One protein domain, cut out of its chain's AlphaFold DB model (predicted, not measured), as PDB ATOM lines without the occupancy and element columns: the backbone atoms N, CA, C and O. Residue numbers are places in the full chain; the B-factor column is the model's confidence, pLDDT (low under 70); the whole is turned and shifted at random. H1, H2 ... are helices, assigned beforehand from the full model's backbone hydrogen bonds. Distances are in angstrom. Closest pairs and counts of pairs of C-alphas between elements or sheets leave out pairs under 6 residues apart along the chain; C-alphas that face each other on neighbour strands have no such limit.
ATOM      1  N   ARG A  24     129.711 138.502 126.064       60.50
ATOM      2  CA  ARG A  24     129.961 137.072 126.304       60.50
ATOM      3  C   ARG A  24     129.558 136.658 127.714       60.50
ATOM      4  O   ARG A  24     129.043 135.555 127.863       60.50
ATOM      5  N   GLN A  25     129.770 137.522 128.704       63.81
ATOM      6  CA  GLN A  25     129.404 137.266 130.093       63.81
ATOM      7  C   GLN A  25     127.889 137.336 130.281       63.81
ATOM      8  O   GLN A  25     127.332 136.450 130.916       63.81
ATOM      9  N   GLU A  26     127.210 138.294 129.648       60.81
ATOM     10  CA  GLU A  26     125.740 138.379 129.642       60.81
ATOM     11  C   GLU A  26     125.104 137.104 129.061       60.81
ATOM     12  O   GLU A  26     124.287 136.461 129.709       60.81
ATOM     13  N   ARG A  27     125.627 136.605 127.932       62.47
ATOM     14  CA  ARG A  27     125.213 135.318 127.335       62.47
ATOM     15  C   ARG A  27     125.514 134.085 128.184       62.47
ATOM     16  O   ARG A  27     124.980 133.017 127.888       62.47
ATOM     17  N   GLU A  28     126.432 134.180 129.137       63.06
ATOM     18  CA  GLU A  28     126.740 133.096 130.070       63.06
ATOM     19  C   GLU A  28     125.830 133.184 131.301       63.06
ATOM     20  O   GLU A  28     125.298 132.168 131.742       63.06
ATOM     21  N   LEU A  29     125.554 134.401 131.783       64.38
ATOM     22  CA  LEU A  29     124.563 134.669 132.822       64.38
ATOM     23  C   LEU A  29     123.165 134.238 132.369       64.38
ATOM     24  O   LEU A  29     122.507 133.530 133.120       64.38
ATOM     25  N   ASP A  30     122.761 134.531 131.132       64.00
ATOM     26  CA  ASP A  30     121.471 134.102 130.573       64.00
ATOM     27  C   ASP A  30     121.320 132.575 130.492       64.00
ATOM     28  O   ASP A  30     120.209 132.046 130.563       64.00
ATOM     29  N   ARG A  31     122.430 131.836 130.352       61.94
ATOM     30  CA  ARG A  31     122.411 130.362 130.397       61.94
ATOM     31  C   ARG A  31     122.241 129.843 131.812       61.94
ATOM     32  O   ARG A  31     121.544 128.856 132.002       61.94
ATOM     33  N   ILE A  32     122.894 130.486 132.778       63.53
ATOM     34  CA  ILE A  32     122.828 130.106 134.192       63.53
ATOM     35  C   ILE A  32     121.447 130.442 134.771       63.53
ATOM     36  O   ILE A  32     120.914 129.680 135.570       63.53
ATOM     37  N   THR A  33     120.852 131.561 134.356       66.25
ATOM     38  CA  THR A  33     119.529 132.019 134.802       66.25
ATOM     39  C   THR A  33     118.370 131.376 134.032       66.25
ATOM     40  O   THR A  33     117.222 131.523 134.445       66.25
ATOM     41  N   GLY A  34     118.647 130.669 132.928       61.12
ATOM     42  CA  GLY A  34     117.631 130.034 132.080       61.12
ATOM     43  C   GLY A  34     116.809 131.014 131.232       61.12
ATOM     44  O   GLY A  34     115.765 130.633 130.710       61.12
ATOM     45  N   ILE A  35     117.258 132.268 131.106       62.44
ATOM     46  CA  ILE A  35     116.572 133.343 130.369       62.44
ATOM     47  C   ILE A  35     116.927 133.295 128.867       62.44
ATOM     48  O   ILE A  35     116.157 133.760 128.029       62.44
ATOM     49  N   ALA A  36     118.064 132.690 128.496       64.81
ATOM     50  CA  ALA A  36     118.450 132.510 127.094       64.81
ATOM     51  C   ALA A  36     117.563 131.488 126.366       64.81
ATOM     52  O   ALA A  36     117.354 130.373 126.845       64.81
ATOM     53  N   GLU A  37     117.156 131.819 125.135       66.06
ATOM     54  CA  GLU A  37     116.523 130.863 124.222       66.06
ATOM     55  C   GLU A  37     117.393 129.606 124.050       66.06
ATOM     56  O   GLU A  37     118.611 129.679 123.822       66.06
ATOM     57  N   LYS A  38     116.762 128.424 124.141       68.81
ATOM     58  CA  LYS A  38     117.442 127.145 123.915       68.81
ATOM     59  C   LYS A  38     118.062 127.149 122.518       68.81
ATOM     60  O   LYS A  38     117.382 127.285 121.504       68.81
ATOM     61  N   ARG A  39     119.387 126.986 122.458       77.62
ATOM     62  CA  ARG A  39     120.126 126.934 121.190       77.62
ATOM     63  C   ARG A  39     119.864 125.608 120.487       77.62
ATOM     64  O   ARG A  39     120.590 124.639 120.703       77.62
ATOM     65  N   THR A  40     118.864 125.588 119.617       80.94
ATOM     66  CA  THR A  40     118.540 124.419 118.797       80.94
ATOM     67  C   THR A  40     119.576 124.222 117.690       80.94
ATOM     68  O   THR A  40     120.074 125.174 117.080       80.94
ATOM     69  N   ARG A  41     119.929 122.963 117.426       86.38
ATOM     70  CA  ARG A  41     120.833 122.560 116.344       86.38
ATOM     71  C   ARG A  41     120.157 121.501 115.484       86.38
ATOM     72  O   ARG A  41     119.557 120.572 116.008       86.38
ATOM     73  N   THR A  42     120.300 121.625 114.169       91.06
ATOM     74  CA  THR A  42     119.825 120.620 113.213       91.06
ATOM     75  C   THR A  42     120.894 119.555 113.014       91.06
ATOM     76  O   THR A  42     122.054 119.879 112.751       91.06
ATOM     77  N   MET A  43     120.512 118.281 113.103       92.31
ATOM     78  CA  MET A  43     121.406 117.162 112.814       92.31
ATOM     79  C   MET A  43     120.652 115.975 112.193       92.31
ATOM     80  O   MET A  43     119.450 115.838 112.416       92.31
ATOM     81  N   PRO A  44     121.328 115.097 111.427       94.56
ATOM     82  CA  PRO A  44     120.681 113.936 110.821       94.56
ATOM     83  C   PRO A  44     120.160 112.931 111.859       94.56
ATOM     84  O   PRO A  44     120.886 112.552 112.779       94.56
ATOM     85  N   LEU A  45     118.957 112.391 111.638       93.00
ATOM     86  CA  LEU A  45     118.343 111.380 112.518       93.00
ATOM     87  C   LEU A  45     119.180 110.112 112.668       93.00
ATOM     88  O   LEU A  45     119.274 109.566 113.761       93.00
ATOM     89  N   ARG A  46     119.864 109.694 111.595       94.94
ATOM     90  CA  ARG A  46     120.797 108.555 111.618       94.94
ATOM     91  C   ARG A  46     121.959 108.728 112.604       94.94
ATOM     92  O   ARG A  46     122.662 107.765 112.869       94.94
ATOM     93  N   ILE A  47     122.217 109.955 113.062       96.25
ATOM     94  CA  ILE A  47     123.225 110.261 114.081       96.25
ATOM     95  C   ILE A  47     122.540 110.429 115.439       96.25
ATOM     96  O   ILE A  47     122.993 109.844 116.414       96.25
ATOM     97  N   LEU A  48     121.443 111.194 115.496       93.81
ATOM     98  CA  LEU A  48     120.729 111.482 116.741       93.81
ATOM     99  C   LEU A  48     120.159 110.218 117.401       93.81
ATOM    100  O   LEU A  48     120.437 109.962 118.568       93.81
ATOM    101  N   VAL A  49     119.383 109.417 116.661       94.69
ATOM    102  CA  VAL A  49     118.631 108.285 117.228       94.69
ATOM    103  C   VAL A  49     119.560 107.236 117.857       94.69
ATOM    104  O   VAL A  49     119.322 106.887 119.010       94.69
ATOM    105  N   PRO A  50     120.652 106.779 117.207       96.94
ATOM    106  CA  PRO A  50     121.567 105.827 117.840       96.94
ATOM    107  C   PRO A  50     122.228 106.352 119.120       96.94
ATOM    108  O   PRO A  50     122.450 105.577 120.042       96.94
ATOM    109  N   LEU A  51     122.526 107.655 119.203       96.38
ATOM    110  CA  LEU A  51     123.110 108.254 120.408       96.38
ATOM    111  C   LEU A  51     122.117 108.277 121.573       96.38
ATOM    112  O   LEU A  51     122.501 107.988 122.703       96.38
ATOM    113  N   LEU A  52     120.849 108.602 121.300       95.44
ATOM    114  CA  LEU A  52     119.795 108.570 122.315       95.44
ATOM    115  C   LEU A  52     119.519 107.140 122.788       95.44
ATOM    116  O   LEU A  52     119.391 106.918 123.989       95.44
ATOM    117  N   MET A  53     119.500 106.169 121.870       96.31
ATOM    118  CA  MET A  53     119.362 104.750 122.212       96.31
ATOM    119  C   MET A  53     120.524 104.267 123.089       96.31
ATOM    120  O   MET A  53     120.280 103.688 124.142       96.31
ATOM    121  N   ASP A  54     121.774 104.577 122.724       97.31
ATOM    122  CA  ASP A  54     122.954 104.228 123.529       97.31
ATOM    123  C   ASP A  54     122.904 104.856 124.932       97.31
ATOM    124  O   ASP A  54     123.232 104.210 125.928       97.31
ATOM    125  N   ALA A  55     122.473 106.118 125.026       96.56
ATOM    126  CA  ALA A  55     122.319 106.811 126.299       96.56
ATOM    127  C   ALA A  55     121.214 106.189 127.167       96.56
ATOM    128  O   ALA A  55     121.412 106.034 128.374       96.56
ATOM    129  N   HIS A  56     120.093 105.801 126.555       95.69
ATOM    130  CA  HIS A  56     118.984 105.131 127.225       95.69
ATOM    131  C   HIS A  56     119.385 103.739 127.728       95.69
ATOM    132  O   HIS A  56     119.251 103.456 128.915       95.69
ATOM    133  N   GLU A  57     119.976 102.901 126.870       96.50
ATOM    134  CA  GLU A  57     120.448 101.553 127.224       96.50
ATOM    135  C   GLU A  57     121.489 101.574 128.354       96.50
ATOM    136  O   GLU A  57     121.544 100.666 129.185       96.50
ATOM    137  N   LYS A  58     122.308 102.630 128.416       96.75
ATOM    138  CA  LYS A  58     123.326 102.829 129.459       96.75
ATOM    139  C   LYS A  58     122.828 103.619 130.673       96.75
ATOM    140  O   LYS A  58     123.660 103.974 131.510       96.75
ATOM    141  N   ASN A  59     121.526 103.905 130.777       92.88
ATOM    142  CA  ASN A  59     120.907 104.665 131.872       92.88
ATOM    143  C   ASN A  59     121.658 105.970 132.194       92.88
ATOM    144  O   ASN A  59     122.047 106.236 133.333       92.88
ATOM    145  N   ARG A  60     121.955 106.775 131.169       94.25
ATOM    146  CA  ARG A  60     122.637 108.057 131.367       94.25
ATOM    147  C   ARG A  60     121.674 109.070 131.986       94.25
ATOM    148  O   ARG A  60     120.779 109.546 131.303       94.25
ATOM    149  N   PHE A  61     121.928 109.452 133.239       91.38
ATOM    150  CA  PHE A  61     121.090 110.389 134.002       91.38
ATOM    151  C   PHE A  61     120.794 111.712 133.286       91.38
ATOM    152  O   PHE A  61     119.684 112.212 133.386       91.38
ATOM    153  N   TRP A  62     121.742 112.245 132.503       94.12
ATOM    154  CA  TRP A  62     121.525 113.498 131.770       94.12
ATOM    155  C   TRP A  62     120.370 113.417 130.767       94.12
ATOM    156  O   TRP A  62     119.846 114.452 130.387       94.12
ATOM    157  N   LEU A  63     119.980 112.223 130.303       92.69
ATOM    158  CA  LEU A  63     118.898 112.071 129.330       92.69
ATOM    159  C   LEU A  63     117.539 112.474 129.924       92.69
ATOM    160  O   LEU A  63     116.698 113.007 129.204       92.69
ATOM    161  N   GLU A  64     117.344 112.261 131.229       90.81
ATOM    162  CA  GLU A  64     116.120 112.643 131.944       90.81
ATOM    163  C   GLU A  64     115.940 114.165 131.992       90.81
ATOM    164  O   GLU A  64     114.811 114.646 131.916       90.81
ATOM    165  N   ASP A  65     117.040 114.926 131.997       90.06
ATOM    166  CA  ASP A  65     117.012 116.394 131.974       90.06
ATOM    167  C   ASP A  65     116.349 116.955 130.696       90.06
ATOM    168  O   ASP A  65     115.957 118.122 130.662       90.06
ATOM    169  N   PHE A  66     116.213 116.133 129.649       90.56
ATOM    170  CA  PHE A  66     115.608 116.493 128.361       90.56
ATOM    171  C   PHE A  66     114.258 115.801 128.111       90.56
ATOM    172  O   PHE A  66     113.747 115.868 126.995       90.56
ATOM    173  N   ALA A  67     113.666 115.126 129.104       89.56
ATOM    174  CA  ALA A  67     112.441 114.342 128.911       89.56
ATOM    175  C   ALA A  67     111.234 115.184 128.449       89.56
ATOM    176  O   ALA A  67     110.422 114.715 127.656       89.56
ATOM    177  N   GLU A  68     111.152 116.434 128.906       89.38
ATOM    178  CA  GLU A  68     110.065 117.371 128.586       89.38
ATOM    179  C   GLU A  68     110.400 118.297 127.397       89.38
ATOM    180  O   GLU A  68     109.634 119.206 127.065       89.38
ATOM    181  N   ASP A  69     111.553 118.102 126.746       89.06
ATOM    182  CA  ASP A  69     111.987 118.959 125.645       89.06
ATOM    183  C   ASP A  69     111.283 118.614 124.330       89.06
ATOM    184  O   ASP A  69     111.189 117.461 123.907       89.06
ATOM    185  N   VAL A  70     110.841 119.653 123.618       88.00
ATOM    186  CA  VAL A  70     110.175 119.506 122.321       88.00
ATOM    187  C   VAL A  70     111.205 119.454 121.193       88.00
ATOM    188  O   VAL A  70     111.961 120.403 120.965       88.00
ATOM    189  N   VAL A  71     111.184 118.363 120.427       88.06
ATOM    190  CA  VAL A  71     111.975 118.210 119.200       88.06
ATOM    191  C   VAL A  71     111.137 118.537 117.966       88.06
ATOM    192  O   VAL A  71     109.973 118.162 117.869       88.06
ATOM    193  N   HIS A  72     111.744 119.225 116.999       90.56
ATOM    194  CA  HIS A  72     111.108 119.506 115.713       90.56
ATOM    195  C   HIS A  72     111.499 118.415 114.715       90.56
ATOM    196  O   HIS A  72     112.687 118.190 114.473       90.56
ATOM    197  N   VAL A  73     110.502 117.748 114.139       91.12
ATOM    198  CA  VAL A  73     110.668 116.710 113.116       91.12
ATOM    199  C   VAL A  73     109.883 117.083 111.863       91.12
ATOM    200  O   VAL A  73     108.965 117.900 111.921       91.12
ATOM    201  N   ASP A  74     110.259 116.494 110.732       93.12
ATOM    202  CA  ASP A  74     109.488 116.611 109.494       93.12
ATOM    203  C   ASP A  74     108.069 116.041 109.689       93.12
ATOM    204  O   ASP A  74     107.891 115.046 110.402       93.12
ATOM    205  N   ALA A  75     107.072 116.667 109.061       95.75
ATOM    206  CA  ALA A  75     105.682 116.234 109.117       95.75
ATOM    207  C   ALA A  75     105.513 114.801 108.591       95.75
ATOM    208  O   ALA A  75     104.871 113.987 109.256       95.75
ATOM    209  N   ASP A  76     106.173 114.460 107.480       96.38
ATOM    210  CA  ASP A  76     106.079 113.129 106.872       96.38
ATOM    211  C   ASP A  76     106.617 112.055 107.828       96.38
ATOM    212  O   ASP A  76     106.043 110.976 107.998       96.38
ATOM    213  N   LEU A  77     107.718 112.358 108.524       95.12
ATOM    214  CA  LEU A  77     108.281 111.450 109.517       95.12
ATOM    215  C   LEU A  77     107.365 111.304 110.733       95.12
ATOM    216  O   LEU A  77     107.198 110.199 111.247       95.12
ATOM    217  N   HIS A  78     106.794 112.406 111.211       95.81
ATOM    218  CA  HIS A  78     105.875 112.387 112.340       95.81
ATOM    219  C   HIS A  78     104.660 111.489 112.063       95.81
ATOM    220  O   HIS A  78     104.293 110.668 112.907       95.81
ATOM    221  N   GLU A  79     104.082 111.571 110.863       97.25
ATOM    222  CA  GLU A  79     102.976 110.703 110.448       97.25
ATOM    223  C   GLU A  79     103.362 109.218 110.463       97.25
ATOM    224  O   GLU A  79     102.622 108.384 111.000       97.25
ATOM    225  N   ILE A  80     104.553 108.885 109.953       96.75
ATOM    226  CA  ILE A  80     105.089 107.516 109.977       96.75
ATOM    227  C   ILE A  80     105.260 107.018 111.418       96.75
ATOM    228  O   ILE A  80     104.899 105.878 111.720       96.75
ATOM    229  N   LEU A  81     105.781 107.853 112.322       94.88
ATOM    230  CA  LEU A  81     105.982 107.486 113.728       94.88
ATOM    231  C   LEU A  81     104.655 107.223 114.449       94.88
ATOM    232  O   LEU A  81     104.547 106.234 115.177       94.88
ATOM    233  N   ILE A  82     103.628 108.042 114.202       95.94
ATOM    234  CA  ILE A  82     102.280 107.808 114.740       95.94
ATOM    235  C   ILE A  82     101.715 106.481 114.226       95.94
ATOM    236  O   ILE A  82     101.161 105.699 115.004       95.94
ATOM    237  N   ALA A  83     101.831 106.208 112.924       96.06
ATOM    238  CA  ALA A  83     101.354 104.956 112.344       96.06
ATOM    239  C   ALA A  83     102.084 103.743 112.948       96.06
ATOM    240  O   ALA A  83     101.444 102.770 113.350       96.06
ATOM    241  N   TYR A  84     103.408 103.830 113.087       94.44
ATOM    242  CA  TYR A  84     104.231 102.792 113.703       94.44
ATOM    243  C   TYR A  84     103.840 102.518 115.162       94.44
ATOM    244  O   TYR A  84     103.709 101.361 115.565       94.44
ATOM    245  N   GLN A  85     103.599 103.572 115.950       92.94
ATOM    246  CA  GLN A  85     103.166 103.443 117.340       92.94
ATOM    247  C   GLN A  85     101.828 102.701 117.453       92.94
ATOM    248  O   GLN A  85     101.682 101.828 118.305       92.94
ATOM    249  N   LYS A  86     100.864 103.011 116.576       92.69
ATOM    250  CA  LYS A  86      99.552 102.344 116.565       92.69
ATOM    251  C   LYS A  86      99.674 100.840 116.331       92.69
ATOM    252  O   LYS A  86      99.017 100.084 117.037       92.69
ATOM    253  N   ILE A  87     100.543 100.424 115.406       92.81
ATOM    254  CA  ILE A  87     100.814  99.005 115.126       92.81
ATOM    255  C   ILE A  87     101.397  98.316 116.367       92.81
ATOM    256  O   ILE A  87     100.934  97.260 116.779       92.81
ATOM    257  N   ARG A  88     102.378  98.942 117.026       88.88
ATOM    258  CA  ARG A  88     103.005  98.377 118.232       88.88
ATOM    259  C   ARG A  88     102.034  98.199 119.395       88.88
ATOM    260  O   ARG A  88     102.153  97.228 120.131       88.88
ATOM    261  N   ILE A  89     101.108  99.139 119.571       82.88
ATOM    262  CA  ILE A  89     100.081  99.050 120.612       82.88
ATOM    263  C   ILE A  89      99.064  97.961 120.260       82.88
ATOM    264  O   ILE A  89      98.674  97.207 121.145       82.88
ATOM    265  N   SER A  90      98.660  97.847 118.987       75.94
ATOM    266  CA  SER A  90      97.734  96.794 118.558       75.94
ATOM    267  C   SER A  90      98.330  95.392 118.654       75.94
ATOM    268  O   SER A  90      97.603  94.465 118.972       75.94
ATOM    269  N   ASP A  91      99.636  95.235 118.424       66.81
ATOM    270  CA  ASP A  91     100.328  93.940 118.523       66.81
ATOM    271  C   ASP A  91     100.497  93.452 119.976       66.81
ATOM    272  O   ASP A  91     100.814  92.287 120.208       66.81
ATOM    273  N   ALA A  92     100.330  94.342 120.958       61.03
ATOM    274  CA  ALA A  92     100.463  94.043 122.383       61.03
ATOM    275  C   ALA A  92      99.117  93.765 123.091       61.03
ATOM    276  O   ALA A  92      99.125  93.533 124.303       61.03
TER     277      ALA A  92
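What this domain is: This is residues 24 to 92 of the 93 residues of an uncharacterized protein of Stieleria varia (UniProt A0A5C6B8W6). You are looking at an open, strung-out row of helices: the longest helix, H4, is an arm at one end, with residues 74 to 92 sticking out, H1 lies at the other end, and between them the chain folds back from H2 into the short H3. A long stretch without a named element, residues 33 to 44, joins H1 to H2. The printed part has 69 residues with four named helices, H1, H2, H3 and H4 in chain order, and no named strand; the class is all helix. The whole is only just loose, close to extended, with a radius of gyration of the C-alphas of 16.4 A and spans of 53 by 29 by 20 A.

Where its parts are: Find C-alpha 75 at (105.682, 116.234, 109.117); from there H4, residues 75 to 90, runs 23.0 A to C-alpha 90 at (97.734, 96.794, 118.558). H2, residues 45 to 57, covers 17.8 A, and H3, residues 61 to 66, covers 10.0 A. H1, residues 24 to 32, begins at C-alpha 24, (129.961, 137.072, 126.304), and covers 12.7 A.

How they stand to each other: H4 touches no helix; it is apart from H1, H2 and H3. Look at residues 52 to 56 of H2, which alone touch H3: the two helices only just touch, with 3 pairs of C-alphas within 8 A. Their closest C-alphas, of Ala 55 and Leu 63, are 7.0 A apart. They run opposite ways at a steep tilt of 48 degrees. H1 is apart from H2 and H3. In H4 every O i to N i+4 pair is within hydrogen-bond range; H1 has 4 of 5, H2 7 of 9, and H3 0 of 2, but 3 of 3 O i to N i+3 pairs.

The domain as a whole: The C-alphas farthest apart, of Gln 25 and Asp 91, are 53.4 A apart. The printed part has no cut. The link from H1 to H2 is long, H2 to H3 tight, H3 to H4 short. The model's pLDDT is under 70 at residues 24 to 38 and 91 to 92.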